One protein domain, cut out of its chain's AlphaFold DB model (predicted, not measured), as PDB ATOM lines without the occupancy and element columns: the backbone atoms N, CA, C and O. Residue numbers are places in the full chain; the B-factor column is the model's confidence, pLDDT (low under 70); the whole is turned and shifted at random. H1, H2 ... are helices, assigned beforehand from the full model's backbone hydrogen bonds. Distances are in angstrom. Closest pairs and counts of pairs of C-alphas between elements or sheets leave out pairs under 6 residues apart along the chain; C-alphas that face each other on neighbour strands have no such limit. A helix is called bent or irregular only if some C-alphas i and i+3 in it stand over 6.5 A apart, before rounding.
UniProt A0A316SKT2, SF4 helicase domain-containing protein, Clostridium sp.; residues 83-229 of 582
ATOM      1  N   GLU A  83     123.817-145.844 248.808       84.12
ATOM      2  CA  GLU A  83     124.517-146.613 249.846       84.12
ATOM      3  C   GLU A  83     125.423-147.714 249.268       84.12
ATOM      4  O   GLU A  83     126.388-148.134 249.911       84.12
ATOM      5  N   LEU A  84     125.145-148.181 248.045       88.44
ATOM      6  CA  LEU A  84     125.959-149.173 247.342       88.44
ATOM      7  C   LEU A  84     127.006-148.539 246.412       88.44
ATOM      8  O   LEU A  84     127.834-149.263 245.860       88.44
ATOM      9  N   ALA A  85     127.021-147.213 246.245       84.56
ATOM     10  CA  ALA A  85     127.884-146.487 245.304       84.56
ATOM     11  C   ALA A  85     129.312-146.211 245.832       84.56
ATOM     12  O   ALA A  85     129.982-145.280 245.394       84.56
ATOM     13  N   ASP A  86     129.782-147.007 246.790       83.25
ATOM     14  CA  ASP A  86     131.097-146.863 247.418       83.25
ATOM     15  C   ASP A  86     132.221-147.481 246.560       83.25
ATOM     16  O   ASP A  86     132.168-148.664 246.213       83.25
ATOM     17  N   THR A  87     133.243-146.687 246.226       89.69
ATOM     18  CA  THR A  87     134.399-147.099 245.403       89.69
ATOM     19  C   THR A  87     135.619-147.525 246.224       89.69
ATOM     20  O   THR A  87     136.616-147.968 245.657       89.69
ATOM     21  N   GLU A  88     135.606-147.404 247.555       90.81
ATOM     22  CA  GLU A  88     136.793-147.700 248.378       90.81
ATOM     23  C   GLU A  88     137.207-149.179 248.316       90.81
ATOM     24  O   GLU A  88     138.399-149.504 248.291       90.81
ATOM     25  N   LEU A  89     136.236-150.094 248.226       92.44
ATOM     26  CA  LEU A  89     136.511-151.521 248.021       92.44
ATOM     27  C   LEU A  89     137.099-151.808 246.633       92.44
ATOM     28  O   LEU A  89     137.968-152.673 246.516       92.44
ATOM     29  N   GLU A  90     136.676-151.066 245.605       95.44
ATOM     30  CA  GLU A  90     137.225-151.171 244.248       95.44
ATOM     31  C   GLU A  90     138.698-150.749 244.234       95.44
ATOM     32  O   GLU A  90     139.551-151.508 243.772       95.44
ATOM     33  N   LYS A  91     139.016-149.587 244.825       94.38
ATOM     34  CA  LYS A  91     140.395-149.083 244.937       94.38
ATOM     35  C   LYS A  91     141.288-150.060 245.693       94.38
ATOM     36  O   LYS A  91     142.376-150.388 245.224       94.38
ATOM     37  N   ARG A  92     140.799-150.587 246.823       95.06
ATOM     38  CA  ARG A  92     141.522-151.583 247.627       95.06
ATOM     39  C   ARG A  92     141.826-152.846 246.831       95.06
ATOM     40  O   ARG A  92     142.950-153.337 246.892       95.06
ATOM     41  N   TYR A  93     140.843-153.378 246.108       96.75
ATOM     42  CA  TYR A  93     141.033-154.561 245.270       96.75
ATOM     43  C   TYR A  93     142.089-154.314 244.185       96.75
ATOM     44  O   TYR A  93     143.016-155.112 244.057       96.75
ATOM     45  N   ILE A  94     142.000-153.191 243.464       96.44
ATOM     46  CA  ILE A  94     142.955-152.843 242.403       96.44
ATOM     47  C   ILE A  94     144.363-152.640 242.963       96.44
ATOM     48  O   ILE A  94     145.310-153.198 242.416       96.44
ATOM     49  N   GLY A  95     144.523-151.925 244.077       94.75
ATOM     50  CA  GLY A  95     145.835-151.726 244.699       94.75
ATOM     51  C   GLY A  95     146.496-153.029 245.143       94.75
ATOM     52  O   GLY A  95     147.673-153.251 244.864       94.75
ATOM     53  N   LEU A  96     145.739-153.940 245.764       94.62
ATOM     54  CA  LEU A  96     146.251-155.269 246.120       94.62
ATOM     55  C   LEU A  96     146.615-156.099 244.881       94.62
ATOM     56  O   LEU A  96     147.648-156.768 244.875       94.62
ATOM     57  N   LEU A  97     145.798-156.030 243.828       95.56
ATOM     58  CA  LEU A  97     146.027-156.742 242.574       95.56
ATOM     59  C   LEU A  97     147.262-156.224 241.821       95.56
ATOM     60  O   LEU A  97     148.017-157.021 241.276       95.56
ATOM     61  N   LEU A  98     147.496-154.910 241.802       94.12
ATOM     62  CA  LEU A  98     148.672-154.304 241.168       94.12
ATOM     63  C   LEU A  98     149.974-154.678 241.884       94.12
ATOM     64  O   LEU A  98     151.002-154.867 241.233       94.12
ATOM     65  N   ASN A  99     149.930-154.821 243.209       92.81
ATOM     66  CA  ASN A  99     151.084-155.242 244.004       92.81
ATOM     67  C   ASN A  99     151.448-156.722 243.805       92.81
ATOM     68  O   ASN A  99     152.607-157.094 243.983       92.81
ATOM     69  N   ASP A 100     150.498-157.561 243.382       93.62
ATOM     70  CA  ASP A 100     150.764-158.943 242.982       93.62
ATOM     71  C   ASP A 100     149.792-159.420 241.894       93.62
ATOM     72  O   ASP A 100     148.790-160.098 242.141       93.62
ATOM     73  N   VAL A 101     150.139-159.104 240.645       93.94
ATOM     74  CA  VAL A 101     149.302-159.381 239.467       93.94
ATOM     75  C   VAL A 101     149.004-160.867 239.246       93.94
ATOM     76  O   VAL A 101     148.058-161.197 238.535       93.94
ATOM     77  N   LYS A 102     149.749-161.794 239.867       94.38
ATOM     78  CA  LYS A 102     149.499-163.248 239.762       94.38
ATOM     79  C   LYS A 102     148.164-163.651 240.379       94.38
ATOM     80  O   LYS A 102     147.585-164.675 240.003       94.38
ATOM     81  N   GLN A 103     147.671-162.846 241.314       93.69
ATOM     82  CA  GLN A 103     146.425-163.082 242.034       93.69
ATOM     83  C   GLN A 103     145.193-163.019 241.123       93.69
ATOM     84  O   GLN A 103     144.167-163.613 241.461       93.69
ATOM     85  N   ILE A 104     145.315-162.437 239.922       95.38
ATOM     86  CA  ILE A 104     144.264-162.476 238.894       95.38
ATOM     87  C   ILE A 104     143.881-163.906 238.479       95.38
ATOM     88  O   ILE A 104     142.778-164.127 237.994       95.38
ATOM     89  N   SER A 105     144.754-164.897 238.702       93.00
ATOM     90  CA  SER A 105     144.457-166.309 238.416       93.00
ATOM     91  C   SER A 105     143.310-166.879 239.259       93.00
ATOM     92  O   SER A 105     142.614-167.786 238.804       93.00
ATOM     93  N   ALA A 106     143.097-166.347 240.468       91.75
ATOM     94  CA  ALA A 106     142.093-166.830 241.418       91.75
ATOM     95  C   ALA A 106     141.027-165.778 241.764       91.75
ATOM     96  O   ALA A 106     139.886-166.135 242.044       91.75
ATOM     97  N   TYR A 107     141.379-164.492 241.730       95.44
ATOM     98  CA  TYR A 107     140.532-163.398 242.208       95.44
ATOM     99  C   TYR A 107     140.109-162.471 241.069       95.44
ATOM    100  O   TYR A 107     140.331-161.265 241.138       95.44
ATOM    101  N   TYR A 108     139.526-163.026 240.008       94.62
ATOM    102  CA  TYR A 108     138.987-162.272 238.872       94.62
ATOM    103  C   TYR A 108     137.456-162.156 238.937       94.62
ATOM    104  O   TYR A 108     136.773-162.932 239.616       94.62
ATOM    105  N   PHE A 109     136.916-161.190 238.201       95.31
ATOM    106  CA  PHE A 109     135.487-161.010 237.953       95.31
ATOM    107  C   PHE A 109     135.159-161.328 236.496       95.31
ATOM    108  O   PHE A 109     135.839-160.854 235.584       95.31
ATOM    109  N   LEU A 110     134.102-162.111 236.282       93.31
ATOM    110  CA  LEU A 110     133.509-162.304 234.960       93.31
ATOM    111  C   LEU A 110     132.807-161.020 234.521       93.31
ATOM    112  O   LEU A 110     132.277-160.297 235.363       93.31
ATOM    113  N   TYR A 111     132.732-160.767 233.215       91.12
ATOM    114  CA  TYR A 111     132.142-159.538 232.672       91.12
ATOM    115  C   TYR A 111     130.744-159.227 233.224       91.12
ATOM    116  O   TYR A 111     130.483-158.113 233.661       91.12
ATOM    117  N   LYS A 112     129.870-160.238 233.289       87.12
ATOM    118  CA  LYS A 112     128.498-160.105 233.809       87.12
ATOM    119  C   LYS A 112     128.413-159.732 235.298       87.12
ATOM    120  O   LYS A 112     127.411-159.168 235.722       87.12
ATOM    121  N   ASP A 113     129.449-160.050 236.073       87.19
ATOM    122  CA  ASP A 113     129.497-159.857 237.527       87.19
ATOM    123  C   ASP A 113     130.385-158.657 237.908       87.19
ATOM    124  O   ASP A 113     130.501-158.306 239.079       87.19
ATOM    125  N   CYS A 114     131.035-158.030 236.924       92.31
ATOM    126  CA  CYS A 114     131.979-156.942 237.110       92.31
ATOM    127  C   CYS A 114     131.248-155.595 237.059       92.31
ATOM    128  O   CYS A 114     130.889-155.104 235.990       92.31
ATOM    129  N   LEU A 115     131.011-154.999 238.229       91.62
ATOM    130  CA  LEU A 115     130.190-153.794 238.387       91.62
ATOM    131  C   LEU A 115     130.964-152.647 239.040       91.62
ATOM    132  O   LEU A 115     130.432-151.976 239.930       91.62
ATOM    133  N   PHE A 116     132.205-152.426 238.591       93.12
ATOM    134  CA  PHE A 116     132.975-151.233 238.949       93.12
ATOM    135  C   PHE A 116     132.158-149.978 238.650       93.12
ATOM    136  O   PHE A 116     131.539-149.864 237.587       93.12
ATOM    137  N   LEU A 117     132.141-149.063 239.611       90.19
ATOM    138  CA  LEU A 117     131.510-147.763 239.452       90.19
ATOM    139  C   LEU A 117     132.497-146.749 238.865       90.19
ATOM    140  O   LEU A 117     132.091-145.896 238.078       90.19
ATOM    141  N   ASP A 118     133.774-146.852 239.231       89.62
ATOM    142  CA  ASP A 118     134.833-145.989 238.717       89.62
ATOM    143  C   ASP A 118     135.390-146.548 237.396       89.62
ATOM    144  O   ASP A 118     135.986-147.631 237.346       89.62
ATOM    145  N   GLU A 119     135.189-145.802 236.307       89.25
ATOM    146  CA  GLU A 119     135.661-146.192 234.974       89.25
ATOM    147  C   GLU A 119     137.192-146.302 234.895       89.25
ATOM    148  O   GLU A 119     137.695-147.175 234.186       89.25
ATOM    149  N   GLN A 120     137.944-145.482 235.642       90.94
ATOM    150  CA  GLN A 120     139.405-145.558 235.652       90.94
ATOM    151  C   GLN A 120     139.874-146.840 236.344       90.94
ATOM    152  O   GLN A 120     140.764-147.518 235.834       90.94
ATOM    153  N   LEU A 121     139.244-147.234 237.457       93.19
ATOM    154  CA  LEU A 121     139.547-148.510 238.126       93.19
ATOM    155  C   LEU A 121     139.216-149.713 237.237       93.19
ATOM    156  O   LEU A 121     139.991-150.672 237.185       93.19
ATOM    157  N   LEU A 122     138.101-149.650 236.506       93.69
ATOM    158  CA  LEU A 122     137.734-150.671 235.528       93.69
ATOM    159  C   LEU A 122     138.762-150.767 234.391       93.69
ATOM    160  O   LEU A 122     139.114-151.870 233.967       93.69
ATOM    161  N   ASP A 123     139.257-149.638 233.894       92.75
ATOM    162  CA  ASP A 123     140.280-149.635 232.852       92.75
ATOM    163  C   ASP A 123     141.627-150.157 233.370       92.75
ATOM    164  O   ASP A 123     142.253-150.966 232.683       92.75
ATOM    165  N   VAL A 124     142.020-149.845 234.612       93.06
ATOM    166  CA  VAL A 124     143.193-150.472 235.254       93.06
ATOM    167  C   VAL A 124     143.008-151.990 235.391       93.06
ATOM    168  O   VAL A 124     143.927-152.751 235.080       93.06
ATOM    169  N   TYR A 125     141.823-152.461 235.797       95.38
ATOM    170  CA  TYR A 125     141.511-153.894 235.866       95.38
ATOM    171  C   TYR A 125     141.682-154.585 234.505       95.38
ATOM    172  O   TYR A 125     142.328-155.634 234.415       95.38
ATOM    173  N   LYS A 126     141.175-153.974 233.427       93.94
ATOM    174  CA  LYS A 126     141.374-154.466 232.054       93.94
ATOM    175  C   LYS A 126     142.857-154.488 231.671       93.94
ATOM    176  O   LYS A 126     143.296-155.456 231.054       93.94
ATOM    177  N   THR A 127     143.650-153.481 232.047       92.12
ATOM    178  CA  THR A 127     145.108-153.489 231.808       92.12
ATOM    179  C   THR A 127     145.779-154.683 232.490       92.12
ATOM    180  O   THR A 127     146.621-155.344 231.878       92.12
ATOM    181  N   VAL A 128     145.368-155.034 233.712       93.19
ATOM    182  CA  VAL A 128     145.876-156.239 234.381       93.19
ATOM    183  C   VAL A 128     145.449-157.510 233.638       93.19
ATOM    184  O   VAL A 128     146.288-158.381 233.417       93.19
ATOM    185  N   LEU A 129     144.191-157.612 233.199       92.50
ATOM    186  CA  LEU A 129     143.682-158.783 232.467       92.50
ATOM    187  C   LEU A 129     144.401-159.035 231.132       92.50
ATOM    188  O   LEU A 129     144.700-160.185 230.804       92.50
ATOM    189  N   PHE A 130     144.652-157.977 230.357       91.56
ATOM    190  CA  PHE A 130     145.136-158.081 228.976       91.56
ATOM    191  C   PHE A 130     146.625-157.772 228.799       91.56
ATOM    192  O   PHE A 130     147.147-157.972 227.705       91.56
ATOM    193  N   THR A 131     147.316-157.247 229.814       89.44
ATOM    194  CA  THR A 131     148.714-156.808 229.667       89.44
ATOM    195  C   THR A 131     149.578-157.205 230.860       89.44
ATOM    196  O   THR A 131     150.438-158.072 230.718       89.44
ATOM    197  N   ASP A 132     149.367-156.626 232.046       88.81
ATOM    198  CA  ASP A 132     150.314-156.812 233.163       88.81
ATOM    199  C   ASP A 132     150.269-158.230 233.751       88.81
ATOM    200  O   ASP A 132     151.295-158.824 234.086       88.81
ATOM    201  N   GLY A 133     149.057-158.773 233.883       88.62
ATOM    202  CA  GLY A 133     148.764-160.094 234.429       88.62
ATOM    203  C   GLY A 133     148.365-161.114 233.365       88.62
ATOM    204  O   GLY A 133     147.921-162.202 233.727       88.62
ATOM    205  N   GLU A 134     148.530-160.806 232.073       90.19
ATOM    206  CA  GLU A 134     148.000-161.593 230.945       90.19
ATOM    207  C   GLU A 134     148.365-163.085 231.025       90.19
ATOM    208  O   GLU A 134     147.535-163.951 230.756       90.19
ATOM    209  N   LYS A 135     149.598-163.388 231.456       91.94
ATOM    210  CA  LYS A 135     150.113-164.762 231.605       91.94
ATOM    211  C   LYS A 135     149.404-165.580 232.690       91.94
ATOM    212  O   LYS A 135     149.546-166.798 232.710       91.94
ATOM    213  N   TYR A 136     148.715-164.915 233.613       92.12
ATOM    214  CA  TYR A 136     148.034-165.512 234.763       92.12
ATOM    215  C   TYR A 136     146.509-165.409 234.657       92.12
ATOM    216  O   TYR A 136     145.809-166.191 235.297       92.12
ATOM    217  N   ALA A 137     146.000-164.454 233.874       91.75
ATOM    218  CA  ALA A 137     144.578-164.220 233.679       91.75
ATOM    219  C   ALA A 137     143.930-165.380 232.899       91.75
ATOM    220  O   ALA A 137     144.331-165.647 231.763       91.75
ATOM    221  N   PRO A 138     142.920-166.065 233.468       91.62
ATOM    222  CA  PRO A 138     142.186-167.105 232.758       91.62
ATOM    223  C   PRO A 138     141.465-166.543 231.528       91.62
ATOM    224  O   PRO A 138     140.934-165.436 231.576       91.62
ATOM    225  N   GLU A 139     141.360-167.321 230.449       90.44
ATOM    226  CA  GLU A 139     140.675-166.867 229.225       90.44
ATOM    227  C   GLU A 139     139.203-166.499 229.472       90.44
ATOM    228  O   GLU A 139     138.720-165.492 228.964       90.44
ATOM    229  N   ILE A 140     138.515-167.235 230.353       90.44
ATOM    230  CA  ILE A 140     137.135-166.920 230.759       90.44
ATOM    231  C   ILE A 140     137.012-165.557 231.466       90.44
ATOM    232  O   ILE A 140     135.957-164.932 231.426       90.44
ATOM    233  N   ALA A 141     138.083-165.062 232.096       89.88
ATOM    234  CA  ALA A 141     138.094-163.754 232.751       89.88
ATOM    235  C   ALA A 141     138.184-162.593 231.746       89.88
ATOM    236  O   ALA A 141     137.803-161.471 232.070       89.88
ATOM    237  N   LYS A 142     138.693-162.857 230.536       90.94
ATOM    238  CA  LYS A 142     138.836-161.874 229.450       90.94
ATOM    239  C   LYS A 142     137.562-161.750 228.610       90.94
ATOM    240  O   LYS A 142     137.357-160.733 227.951       90.94
ATOM    241  N   GLU A 143     136.712-162.774 228.623       91.31
ATOM    242  CA  GLU A 143     135.491-162.835 227.822       91.31
ATOM    243  C   GLU A 143     134.554-161.652 228.119       91.31
ATOM    244  O   GLU A 143     134.235-161.363 229.270       91.31
ATOM    245  N   GLY A 144     134.117-160.951 227.069       87.62
ATOM    246  CA  GLY A 144     133.215-159.796 227.160       87.62
ATOM    247  C   GLY A 144     133.896-158.447 227.430       87.62
ATOM    248  O   GLY A 144     133.306-157.412 227.123       87.62
ATOM    249  N   PHE A 145     135.138-158.426 227.922       90.31
ATOM    250  CA  PHE A 145     135.890-157.181 228.105       90.31
ATOM    251  C   PHE A 145     136.593-156.729 226.820       90.31
ATOM    252  O   PHE A 145     137.016-157.532 225.989       90.31
ATOM    253  N   ASN A 146     136.755-155.413 226.680       89.06
ATOM    254  CA  ASN A 146     137.613-154.796 225.672       89.06
ATOM    255  C   ASN A 146     138.971-154.393 226.267       89.06
ATOM    256  O   ASN A 146     139.150-154.373 227.485       89.06
ATOM    257  N   PHE A 147     139.923-154.043 225.399       86.38
ATOM    258  CA  PHE A 147     141.185-153.444 225.832       86.38
ATOM    259  C   PHE A 147     140.939-152.101 226.534       86.38
ATOM    260  O   PHE A 147     140.070-151.325 226.126       86.38
ATOM    261  N   ALA A 148     141.728-151.835 227.575       83.00
ATOM    262  CA  ALA A 148     141.708-150.570 228.300       83.00
ATOM    263  C   ALA A 148     142.074-149.390 227.387       83.00
ATOM    264  O   ALA A 148     142.867-149.532 226.450       83.00
ATOM    265  N   ARG A 149     141.540-148.204 227.687       77.50
ATOM    266  CA  ARG A 149     141.980-146.959 227.049       77.50
ATOM    267  C   ARG A 149     143.244-146.464 227.744       77.50
ATOM    268  O   ARG A 149     143.172-145.825 228.784       77.50
ATOM    269  N   THR A 150     144.408-146.757 227.178       71.50
ATOM    270  CA  THR A 150     145.682-146.327 227.769       71.50
ATOM    271  C   THR A 150     145.921-144.837 227.520       71.50
ATOM    272  O   THR A 150     146.180-144.430 226.387       71.50
ATOM    273  N   THR A 151     145.848-144.030 228.577       83.00
ATOM    274  CA  THR A 151     146.233-142.609 228.602       83.00
ATOM    275  C   THR A 151     147.374-142.396 229.600       83.00
ATOM    276  O   THR A 151     147.553-143.208 230.509       83.00
ATOM    277  N   ASP A 152     148.133-141.305 229.462       81.75
ATOM    278  CA  ASP A 152     149.187-140.952 230.429       81.75
ATOM    279  C   ASP A 152     148.608-140.769 231.847       81.75
ATOM    280  O   ASP A 152     149.185-141.238 232.826       81.75
ATOM    281  N   GLU A 153     147.398-140.211 231.946       84.88
ATOM    282  CA  GLU A 153     146.644-140.071 233.200       84.88
ATOM    283  C   GLU A 153     146.340-141.427 233.865       84.88
ATOM    284  O   GLU A 153     146.468-141.565 235.082       84.88
ATOM    285  N   LEU A 154     145.980-142.457 233.086       86.25
ATOM    286  CA  LEU A 154     145.711-143.799 233.617       86.25
ATOM    287  C   LEU A 154     146.987-144.455 234.166       86.25
ATOM    288  O   LEU A 154     146.930-145.201 235.145       86.25
ATOM    289  N   ILE A 155     148.140-144.181 233.547       85.44
ATOM    290  CA  ILE A 155     149.443-144.695 233.991       85.44
ATOM    291  C   ILE A 155     149.820-144.083 235.345       85.44
ATOM    292  O   ILE A 155     150.204-144.822 236.257       85.44
ATOM    293  N   GLU A 156     149.671-142.765 235.500       89.00
ATOM    294  CA  GLU A 156     149.903-142.077 236.777       89.00
ATOM    295  C   GLU A 156     148.931-142.562 237.861       89.00
ATOM    296  O   GLU A 156     149.355-142.898 238.968       89.00
ATOM    297  N   PHE A 157     147.644-142.689 237.527       89.94
ATOM    298  CA  PHE A 157     146.610-143.181 238.441       89.94
ATOM    299  C   PHE A 157     146.890-144.607 238.932       89.94
ATOM    300  O   PHE A 157     146.830-144.885 240.133       89.94
ATOM    301  N   LYS A 158     147.270-145.509 238.018       91.62
ATOM    302  CA  LYS A 158     147.685-146.879 238.343       91.62
ATOM    303  C   LYS A 158     148.877-146.888 239.304       91.62
ATOM    304  O   LYS A 158     148.863-147.647 240.271       91.62
ATOM    305  N   TYR A 159     149.892-146.056 239.054       90.06
ATOM    306  CA  TYR A 159     151.070-145.966 239.921       90.06
ATOM    307  C   TYR A 159     150.709-145.453 241.321       90.06
ATOM    308  O   TYR A 159     151.143-146.035 242.315       90.06
ATOM    309  N   GLN A 160     149.859-144.426 241.409       91.88
ATOM    310  CA  GLN A 160     149.403-143.879 242.687       91.88
ATOM    311  C   GLN A 160     148.682-144.939 243.530       91.88
ATOM    312  O   GLN A 160     149.048-145.162 244.681       91.88
ATOM    313  N   ILE A 161     147.722-145.661 242.937       91.88
ATOM    314  CA  ILE A 161     146.990-146.725 243.639       91.88
ATOM    315  C   ILE A 161     147.934-147.847 244.081       91.88
ATOM    316  O   ILE A 161     147.786-148.391 245.173       91.88
ATOM    317  N   GLN A 162     148.911-148.214 243.252       90.75
ATOM    318  CA  GLN A 162     149.875-149.247 243.616       90.75
ATOM    319  C   GLN A 162     150.655-148.865 244.889       90.75
ATOM    320  O   GLN A 162     150.736-149.671 245.821       90.75
ATOM    321  N   VAL A 163     151.150-147.623 244.952       91.12
ATOM    322  CA  VAL A 163     151.881-147.071 246.107       91.12
ATOM    323  C   VAL A 163     150.990-146.985 247.349       91.12
ATOM    324  O   VAL A 163     151.410-147.398 248.432       91.12
ATOM    325  N   ASP A 164     149.743-146.529 247.201       90.56
ATOM    326  CA  ASP A 164     148.796-146.370 248.315       90.56
ATOM    327  C   ASP A 164     148.528-147.691 249.063       90.56
ATOM    328  O   ASP A 164     148.236-147.689 250.264       90.56
ATOM    329  N   TYR A 165     148.676-148.834 248.383       91.75
ATOM    330  CA  TYR A 165     148.431-150.164 248.946       91.75
ATOM    331  C   TYR A 165     149.683-151.044 249.094       91.75
ATOM    332  O   TYR A 165     149.546-152.194 249.518       91.75
ATOM    333  N   GLU A 166     150.891-150.535 248.823       87.12
ATOM    334  CA  GLU A 166     152.151-151.308 248.860       87.12
ATOM    335  C   GLU A 166     152.401-151.966 250.231       87.12
ATOM    336  O   GLU A 166     152.825-153.117 250.320       87.12
ATOM    337  N   ASN A 167     152.048-151.265 251.315       85.56
ATOM    338  CA  ASN A 167     152.178-151.740 252.701       85.56
ATOM    339  C   ASN A 167     150.822-152.057 253.359       85.56
ATOM    340  O   ASN A 167     150.665-151.991 254.585       85.56
ATOM    341  N   SER A 168     149.814-152.367 252.544       86.56
ATOM    342  CA  SER A 168     148.462-152.663 253.006       86.56
ATOM    343  C   SER A 168     148.422-153.890 253.925       86.56
ATOM    344  O   SER A 168     148.985-154.942 253.630       86.56
ATOM    345  N   LYS A 169     147.689-153.783 255.042       88.81
ATOM    346  CA  LYS A 169     147.402-154.924 255.937       88.81
ATOM    347  C   LYS A 169     146.226-155.779 255.453       88.81
ATOM    348  O   LYS A 169     145.912-156.797 256.073       88.81
ATOM    349  N   TYR A 170     145.533-155.346 254.400       90.25
ATOM    350  CA  TYR A 170     144.384-156.058 253.858       90.25
ATOM    351  C   TYR A 170     144.826-157.299 253.082       90.25
ATOM    352  O   TYR A 170     145.865-157.313 252.430       90.25
ATOM    353  N   LYS A 171     144.011-158.356 253.147       93.06
ATOM    354  CA  LYS A 171     144.222-159.585 252.376       93.06
ATOM    355  C   LYS A 171     143.361-159.566 251.117       93.06
ATOM    356  O   LYS A 171     142.197-159.161 251.189       93.06
ATOM    357  N   MET A 172     143.907-160.055 250.004       93.69
ATOM    358  CA  MET A 172     143.189-160.105 248.729       93.69
ATOM    359  C   MET A 172     141.937-160.971 248.803       93.69
ATOM    360  O   MET A 172     140.879-160.510 248.415       93.69
ATOM    361  N   GLU A 173     142.025-162.173 249.375       92.75
ATOM    362  CA  GLU A 173     140.886-163.095 249.512       92.75
ATOM    363  C   GLU A 173     139.669-162.432 250.173       92.75
ATOM    364  O   GLU A 173     138.553-162.468 249.650       92.75
ATOM    365  N   LYS A 174     139.904-161.759 251.306       92.38
ATOM    366  CA  LYS A 174     138.861-161.043 252.044       92.38
ATOM    367  C   LYS A 174     138.317-159.863 251.235       92.38
ATOM    368  O   LYS A 174     137.107-159.723 251.113       92.38
ATOM    369  N   THR A 175     139.204-159.061 250.645       94.06
ATOM    370  CA  THR A 175     138.825-157.893 249.830       94.06
ATOM    371  C   THR A 175     138.014-158.297 248.599       94.06
ATOM    372  O   THR A 175     136.991-157.687 248.307       94.06
ATOM    373  N   TYR A 176     138.434-159.352 247.903       95.06
ATOM    374  CA  TYR A 176     137.727-159.920 246.761       95.06
ATOM    375  C   TYR A 176     136.334-160.402 247.162       95.06
ATOM    376  O   TYR A 176     135.362-160.099 246.478       95.06
ATOM    377  N   THR A 177     136.221-161.100 248.295       92.94
ATOM    378  CA  THR A 177     134.933-161.591 248.803       92.94
ATOM    379  C   THR A 177     133.987-160.436 249.141       92.94
ATOM    380  O   THR A 177     132.829-160.458 248.732       92.94
ATOM    381  N   GLU A 178     134.471-159.404 249.836       93.62
ATOM    382  CA  GLU A 178     133.699-158.191 250.154       93.62
ATOM    383  C   GLU A 178     133.233-157.460 248.886       93.62
ATOM    384  O   GLU A 178     132.053-157.130 248.758       93.62
ATOM    385  N   LEU A 179     134.134-157.264 247.917       95.12
ATOM    386  CA  LEU A 179     133.804-156.609 246.651       95.12
ATOM    387  C   LEU A 179     132.814-157.439 245.823       95.12
ATOM    388  O   LEU A 179     131.891-156.887 245.230       95.12
ATOM    389  N   LYS A 180     132.947-158.769 245.833       94.44
ATOM    390  CA  LYS A 180     132.021-159.673 245.147       94.44
ATOM    391  C   LYS A 180     130.616-159.612 245.743       94.44
ATOM    392  O   LYS A 180     129.663-159.502 244.981       94.44
ATOM    393  N   LYS A 181     130.476-159.579 247.076       94.44
ATOM    394  CA  LYS A 181     129.172-159.343 247.727       94.44
ATOM    395  C   LYS A 181     128.565-158.003 247.307       94.44
ATOM    396  O   LYS A 181     127.375-157.942 247.009       94.44
ATOM    397  N   LEU A 182     129.371-156.936 247.261       94.38
ATOM    398  CA  LEU A 182     128.909-155.611 246.838       94.38
ATOM    399  C   LEU A 182     128.421-155.619 245.383       94.38
ATOM    400  O   LEU A 182     127.347-155.093 245.092       94.38
ATOM    401  N   PHE A 183     129.177-156.239 244.476       95.00
ATOM    402  CA  PHE A 183     128.773-156.386 243.077       95.00
ATOM    403  C   PHE A 183     127.492-157.214 242.941       95.00
ATOM    404  O   PHE A 183     126.600-156.797 242.206       95.00
ATOM    405  N   THR A 184     127.327-158.299 243.703       93.12
ATOM    406  CA  THR A 184     126.067-159.057 243.748       93.12
ATOM    407  C   THR A 184     124.880-158.161 244.121       93.12
ATOM    408  O   THR A 184     123.885-158.145 243.399       93.12
ATOM    409  N   LEU A 185     124.989-157.352 245.184       93.19
ATOM    410  CA  LEU A 185     123.913-156.437 245.594       93.19
ATOM    411  C   LEU A 185     123.585-155.398 244.506       93.19
ATOM    412  O   LEU A 185     122.412-155.188 244.189       93.19
ATOM    413  N   ARG A 186     124.608-154.790 243.887       92.88
ATOM    414  CA  ARG A 186     124.433-153.840 242.769       92.88
ATOM    415  C   ARG A 186     123.742-154.490 241.571       92.88
ATOM    416  O   ARG A 186     122.842-153.884 240.992       92.88
ATOM    417  N   ARG A 187     124.152-155.712 241.206       91.56
ATOM    418  CA  ARG A 187     123.580-156.483 240.093       91.56
ATOM    419  C   ARG A 187     122.095-156.722 240.322       91.56
ATOM    420  O   ARG A 187     121.279-156.342 239.489       91.56
ATOM    421  N   CYS A 188     121.752-157.280 241.479       89.25
ATOM    422  CA  CYS A 188     120.376-157.615 241.820       89.25
ATOM    423  C   CYS A 188     119.474-156.379 241.927       89.25
ATOM    424  O   CYS A 188     118.312-156.444 241.534       89.25
ATOM    425  N   CYS A 189     119.997-155.238 242.389       88.81
ATOM    426  CA  CYS A 189     119.246-153.985 242.349       88.81
ATOM    427  C   CYS A 189     118.972-153.516 240.909       88.81
ATOM    428  O   CYS A 189     117.843-153.135 240.619       88.81
ATOM    429  N   ARG A 190     119.960-153.589 239.999       86.44
ATOM    430  CA  ARG A 190     119.773-153.212 238.579       86.44
ATOM    431  C   ARG A 190     118.790-154.120 237.847       86.44
ATOM    432  O   ARG A 190     118.051-153.651 236.988       86.44
ATOM    433  N   GLU A 191     118.802-155.410 238.165       84.38
ATOM    434  CA  GLU A 191     117.881-156.399 237.596       84.38
ATOM    435  C   GLU A 191     116.439-156.219 238.106       84.38
ATOM    436  O   GLU A 191     115.497-156.672 237.454       84.38
ATOM    437  N   ASN A 192     116.244-155.538 239.241       79.44
ATOM    438  CA  ASN A 192     114.934-155.329 239.842       79.44
ATOM    439  C   ASN A 192     114.388-153.917 239.541       79.44
ATOM    440  O   ASN A 192     114.986-152.931 239.964       79.44
ATOM    441  N   PRO A 193     113.229-153.770 238.872       72.25
ATOM    442  CA  PRO A 193     112.682-152.455 238.528       72.25
ATOM    443  C   PRO A 193     112.019-151.717 239.708       72.25
ATOM    444  O   PRO A 193     111.596-150.569 239.555       72.25
ATOM    445  N   VAL A 194     111.871-152.356 240.875       77.06
ATOM    446  CA  VAL A 194     111.050-151.850 241.981       77.06
ATOM    447  C   VAL A 194     111.906-151.163 243.056       77.06
ATOM    448  O   VAL A 194     112.617-151.817 243.816       77.06
ATOM    449  N   LYS A 195     111.780-149.831 243.189       75.50
ATOM    450  CA  LYS A 195     112.613-149.003 244.094       75.50
ATOM    451  C   LYS A 195     112.587-149.427 245.570       75.50
ATOM    452  O   LYS A 195     113.609-149.343 246.241       75.50
ATOM    453  N   HIS A 196     111.440-149.860 246.101       77.56
ATOM    454  CA  HIS A 196     111.375-150.270 247.510       77.56
ATOM    455  C   HIS A 196     112.162-151.569 247.755       77.56
ATOM    456  O   HIS A 196     112.892-151.658 248.734       77.56
ATOM    457  N   VAL A 197     112.106-152.516 246.812       78.00
ATOM    458  CA  VAL A 197     112.873-153.767 246.874       78.00
ATOM    459  C   VAL A 197     114.367-153.500 246.721       78.00
ATOM    460  O   VAL A 197     115.170-154.085 247.437       78.00
ATOM    461  N   GLN A 198     114.759-152.572 245.842       83.69
ATOM    462  CA  GLN A 198     116.156-152.142 245.728       83.69
ATOM    463  C   GLN A 198     116.711-151.629 247.067       83.69
ATOM    464  O   GLN A 198     117.855-151.924 247.406       83.69
ATOM    465  N   LYS A 199     115.896-150.904 247.845       84.94
ATOM    466  CA  LYS A 199     116.281-150.428 249.178       84.94
ATOM    467  C   LYS A 199     116.458-151.575 250.175       84.94
ATOM    468  O   LYS A 199     117.482-151.642 250.839       84.94
ATOM    469  N   GLU A 200     115.518-152.516 250.217       85.06
ATOM    470  CA  GLU A 200     115.633-153.699 251.085       85.06
ATOM    471  C   GLU A 200     116.827-154.594 250.708       85.06
ATOM    472  O   GLU A 200     117.478-155.167 251.580       85.06
ATOM    473  N   ILE A 201     117.154-154.690 249.413       89.12
ATOM    474  CA  ILE A 201     118.368-155.368 248.944       89.12
ATOM    475  C   ILE A 201     119.615-154.629 249.445       89.12
ATOM    476  O   ILE A 201     120.545-155.271 249.932       89.12
ATOM    477  N   ALA A 202     119.653-153.296 249.352       89.44
ATOM    478  CA  ALA A 202     120.777-152.506 249.855       89.44
ATOM    479  C   ALA A 202     120.960-152.656 251.378       89.44
ATOM    480  O   ALA A 202     122.095-152.783 251.847       89.44
ATOM    481  N   ASP A 203     119.860-152.763 252.129       89.25
ATOM    482  CA  ASP A 203     119.858-152.965 253.582       89.25
ATOM    483  C   ASP A 203     120.510-154.284 254.032       89.25
ATOM    484  O   ASP A 203     120.942-154.386 255.181       89.25
ATOM    485  N   ILE A 204     120.688-155.271 253.142       89.69
ATOM    486  CA  ILE A 204     121.454-156.496 253.442       89.69
ATOM    487  C   ILE A 204     122.885-156.155 253.887       89.69
ATOM    488  O   ILE A 204     123.442-156.838 254.747       89.69
ATOM    489  N   ARG A 205     123.472-155.061 253.369       88.88
ATOM    490  CA  ARG A 205     124.797-154.567 253.789       88.88
ATOM    491  C   ARG A 205     124.837-154.188 255.277       88.88
ATOM    492  O   ARG A 205     125.903-154.236 255.883       88.88
ATOM    493  N   ASN A 206     123.688-153.849 255.861       88.12
ATOM    494  CA  ASN A 206     123.540-153.437 257.257       88.12
ATOM    495  C   ASN A 206     123.199-154.609 258.196       88.12
ATOM    496  O   ASN A 206     122.947-154.392 259.382       88.12
ATOM    497  N   TYR A 207     123.175-155.851 257.702       86.44
ATOM    498  CA  TYR A 207     122.937-157.015 258.553       86.44
ATOM    499  C   TYR A 207     124.077-157.199 259.556       86.44
ATOM    500  O   TYR A 207     125.253-157.158 259.201       86.44
ATOM    501  N   GLU A 208     123.728-157.505 260.807       81.62
ATOM    502  CA  GLU A 208     124.689-157.666 261.910       81.62
ATOM    503  C   GLU A 208     125.783-158.710 261.613       81.62
ATOM    504  O   GLU A 208     126.913-158.609 262.090       81.62
ATOM    505  N   LEU A 209     125.463-159.714 260.790       84.62
ATOM    506  CA  LEU A 209     126.375-160.790 260.399       84.62
ATOM    507  C   LEU A 209     126.830-160.708 258.934       84.62
ATOM    508  O   LEU A 209     127.419-161.673 258.447       84.62
ATOM    509  N   TYR A 210     126.617-159.581 258.245       86.94
ATOM    510  CA  TYR A 210     126.978-159.406 256.830       86.94
ATOM    511  C   TYR A 210     128.444-159.762 256.538       86.94
ATOM    512  O   TYR A 210     128.755-160.482 255.582       86.94
ATOM    513  N   ASP A 211     129.354-159.347 257.421       81.25
ATOM    514  CA  ASP A 211     130.788-159.632 257.309       81.25
ATOM    515  C   ASP A 211     131.108-161.133 257.315       81.25
ATOM    516  O   ASP A 211     132.104-161.555 256.724       81.25
ATOM    517  N   LYS A 212     130.262-161.951 257.951       81.88
ATOM    518  CA  LYS A 212     130.431-163.408 258.051       81.88
ATOM    519  C   LYS A 212     129.739-164.181 256.936       81.88
ATOM    520  O   LYS A 212     130.049-165.356 256.777       81.88
ATOM    521  N   MET A 213     128.836-163.546 256.189       84.06
ATOM    522  CA  MET A 213     128.095-164.219 255.123       84.06
ATOM    523  C   MET A 213     129.030-164.662 253.987       84.06
ATOM    524  O   MET A 213     130.041-164.005 253.731       84.06
ATOM    525  N   THR A 214     128.706-165.730 253.266       88.31
ATOM    526  CA  THR A 214     129.319-166.029 251.961       88.31
ATOM    527  C   THR A 214     128.623-165.245 250.845       88.31
ATOM    528  O   THR A 214     127.636-164.546 251.079       88.31
ATOM    529  N   VAL A 215     129.147-165.306 249.617       88.25
ATOM    530  CA  VAL A 215     128.489-164.660 248.466       88.25
ATOM    531  C   VAL A 215     127.149-165.341 248.174       88.25
ATOM    532  O   VAL A 215     126.161-164.655 247.939       88.25
ATOM    533  N   GLU A 216     127.094-166.667 248.283       83.75
ATOM    534  CA  GLU A 216     125.884-167.472 248.086       83.75
ATOM    535  C   GLU A 216     124.823-167.169 249.156       83.75
ATOM    536  O   GLU A 216     123.634-167.115 248.858       83.75
ATOM    537  N   GLU A 217     125.231-166.919 250.403       84.31
ATOM    538  CA  GLU A 217     124.306-166.499 251.462       84.31
ATOM    539  C   GLU A 217     123.753-165.089 251.219       84.31
ATOM    540  O   GLU A 217     122.593-164.824 251.540       84.31
ATOM    541  N   VAL A 218     124.547-164.187 250.626       89.38
ATOM    542  CA  VAL A 218     124.061-162.869 250.183       89.38
ATOM    543  C   VAL A 218     123.063-163.026 249.035       89.38
ATOM    544  O   VAL A 218     122.005-162.405 249.081       89.38
ATOM    545  N   GLU A 219     123.336-163.890 248.054       86.50
ATOM    546  CA  GLU A 219     122.381-164.213 246.980       86.50
ATOM    547  C   GLU A 219     121.079-164.799 247.540       86.50
ATOM    548  O   GLU A 219     119.997-164.323 247.204       86.50
ATOM    549  N   GLY A 220     121.169-165.742 248.481       83.44
ATOM    550  CA  GLY A 220     120.004-166.303 249.165       83.44
ATOM    551  C   GLY A 220     119.218-165.266 249.977       83.44
ATOM    552  O   GLY A 220     117.989-165.313 250.016       83.44
ATOM    553  N   ALA A 221     119.889-164.292 250.599       85.75
ATOM    554  CA  ALA A 221     119.222-163.189 251.290       85.75
ATOM    555  C   ALA A 221     118.481-162.262 250.312       85.75
ATOM    556  O   ALA A 221     117.360-161.844 250.603       85.75
ATOM    557  N   VAL A 222     119.061-161.989 249.139       86.81
ATOM    558  CA  VAL A 222     118.398-161.239 248.060       86.81
ATOM    559  C   VAL A 222     117.185-161.999 247.525       86.81
ATOM    560  O   VAL A 222     116.113-161.410 247.371       86.81
ATOM    561  N   GLU A 223     117.315-163.302 247.271       83.75
ATOM    562  CA  GLU A 223     116.190-164.158 246.875       83.75
ATOM    563  C   GLU A 223     115.083-164.135 247.926       83.75
ATOM    564  O   GLU A 223     113.908-164.036 247.587       83.75
ATOM    565  N   GLN A 224     115.437-164.160 249.212       75.56
ATOM    566  CA  GLN A 224     114.451-164.005 250.272       75.56
ATOM    567  C   GLN A 224     113.768-162.645 250.207       75.56
ATOM    568  O   GLN A 224     112.545-162.634 250.199       75.56
ATOM    569  N   VAL A 225     114.496-161.527 250.138       80.69
ATOM    570  CA  VAL A 225     113.914-160.170 250.039       80.69
ATOM    571  C   VAL A 225     112.952-160.080 248.851       80.69
ATOM    572  O   VAL A 225     111.779-159.758 249.014       80.69
ATOM    573  N   THR A 226     113.401-160.499 247.670       73.62
ATOM    574  CA  THR A 226     112.589-160.485 246.443       73.62
ATOM    575  C   THR A 226     111.391-161.444 246.487       73.62
ATOM    576  O   THR A 226     110.313-161.099 246.007       73.62
ATOM    577  N   ALA A 227     111.515-162.626 247.101       65.31
ATOM    578  CA  ALA A 227     110.406-163.569 247.270       65.31
ATOM    579  C   ALA A 227     109.443-163.175 248.408       65.31
ATOM    580  O   ALA A 227     108.272-163.579 248.404       65.31
ATOM    581  N   THR A 228     109.922-162.405 249.392       54.03
ATOM    582  CA  THR A 228     109.170-162.003 250.586       54.03
ATOM    583  C   THR A 228     108.370-160.717 250.437       54.03
ATOM    584  O   THR A 228     107.691-160.361 251.391       54.03
ATOM    585  N   GLU A 229     108.226-160.144 249.236       50.44
ATOM    586  CA  GLU A 229     107.097-159.233 248.938       50.44
ATOM    587  C   GLU A 229     105.726-159.869 249.283       50.44
ATOM    588  O   GLU A 229     104.747-159.175 249.557       50.44
TER     589      GLU A 229
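What this domain is: This is residues 83 to 229 of the 582 residues of the protein "SF4 helicase domain-containing protein" of Clostridium sp. (UniProt A0A316SKT2). Two groups of helices lie end to end: H1 and H3 side by side with H5 set across both, and at the other end the bundle of H6, H7 and H8, whose long helix H6 reaches back to pack on H1. The short H2 and H4 pack on H3. The printed part has 147 residues with eight named helices, H1 to H8 in order, and no named strand; the class is all helix. It is compact, with a radius of gyration of the C-alphas of 16.0 A, and only just elongated, spanning 48 by 32 by 26 A.

Where its parts are: H1, residues 88 to 99, begins at C-alpha 88 at (136.793, -147.700, 248.378) and is 16.7 A long. H2 is residues 101 to 105. H3, residues 119 to 132, is 18.2 A long and only just irregular: C-alphas 129 and 132 are 7.0 A apart. H4 is residues 139 to 142. H5, residues 152 to 164, is 18.7 A long. H6, residues 172 to 191, starts at C-alpha 172 at (143.189, -160.105, 248.729) and is 27.9 A long. H7, residues 195 to 206, is 17.7 A long. H8, residues 215 to 229, is 22.1 A long and ends at C-alpha 229 at (107.097, -159.233, 248.938).

How they stand to each other: H3 is the hub, touching four helices. It touches H1 at a shallow tilt of 21 degrees, the same way; their closest C-alphas, of Ile 94 and Tyr 125, are 6.8 A apart. H3 and H5 only just touch, with 3 pairs of C-alphas within 8 A, closest at Val 124 and Lys 158, 6.5 A, about perpendicular at 87 degrees. H3 touches H2, closest at C-alphas of Val 101 and Asp 132, 6.9 A. H3 and H4 only just touch, with 3 pairs of C-alphas within 8 A, closest at Leu 129 and Lys 142, 6.5 A. H1 touches H5 about perpendicular, at 89 degrees, with C-alphas of Gly 95 and Gln 162 closest, 4.9 A. Residues 172 to 179 of H6 touch H1 at a steep tilt of 43 degrees, opposite ways, closest at C-alphas of Leu 89 and Leu 179, 5.9 A. H6, H7 and H8 form an up and down bundle, each running against the one before. H6 and H7 are a helical hairpin with a shallow tilt of 15 degrees; the closest C-alphas, of Cys 189 and Gln 198, are 4.9 A apart. H7 and H8 are another, at 38 degrees, only just a steep tilt, closest at C-alphas of Ile 201 and Val 222, 5.9 A. H6 touches H8 at a shallow tilt of 23 degrees, the same way, closest at C-alphas of Lys 181 and Val 215, 5.4 A. H3 and H6 are apart. In H1, H5 and H6 every O i to N i+4 pair is within hydrogen-bond range; the counts are 9 of 10 in H3, 5 of 8 in H7, 10 of 11 in H8 and 0 of 1 in H2, where 2 of 2 O i to N i+3 pairs are within range, while H4 is too short for an O i to N i+4 pair.

The domain as a whole: The C-alphas farthest apart, of Asp 152 and Thr 228, are 49.5 A apart. The printed part has no cut. The link H2 to H3, residues 106 to 118, is long. Mean pLDDT of the printed part is 88.4, and residues 227 to 229 are under 70.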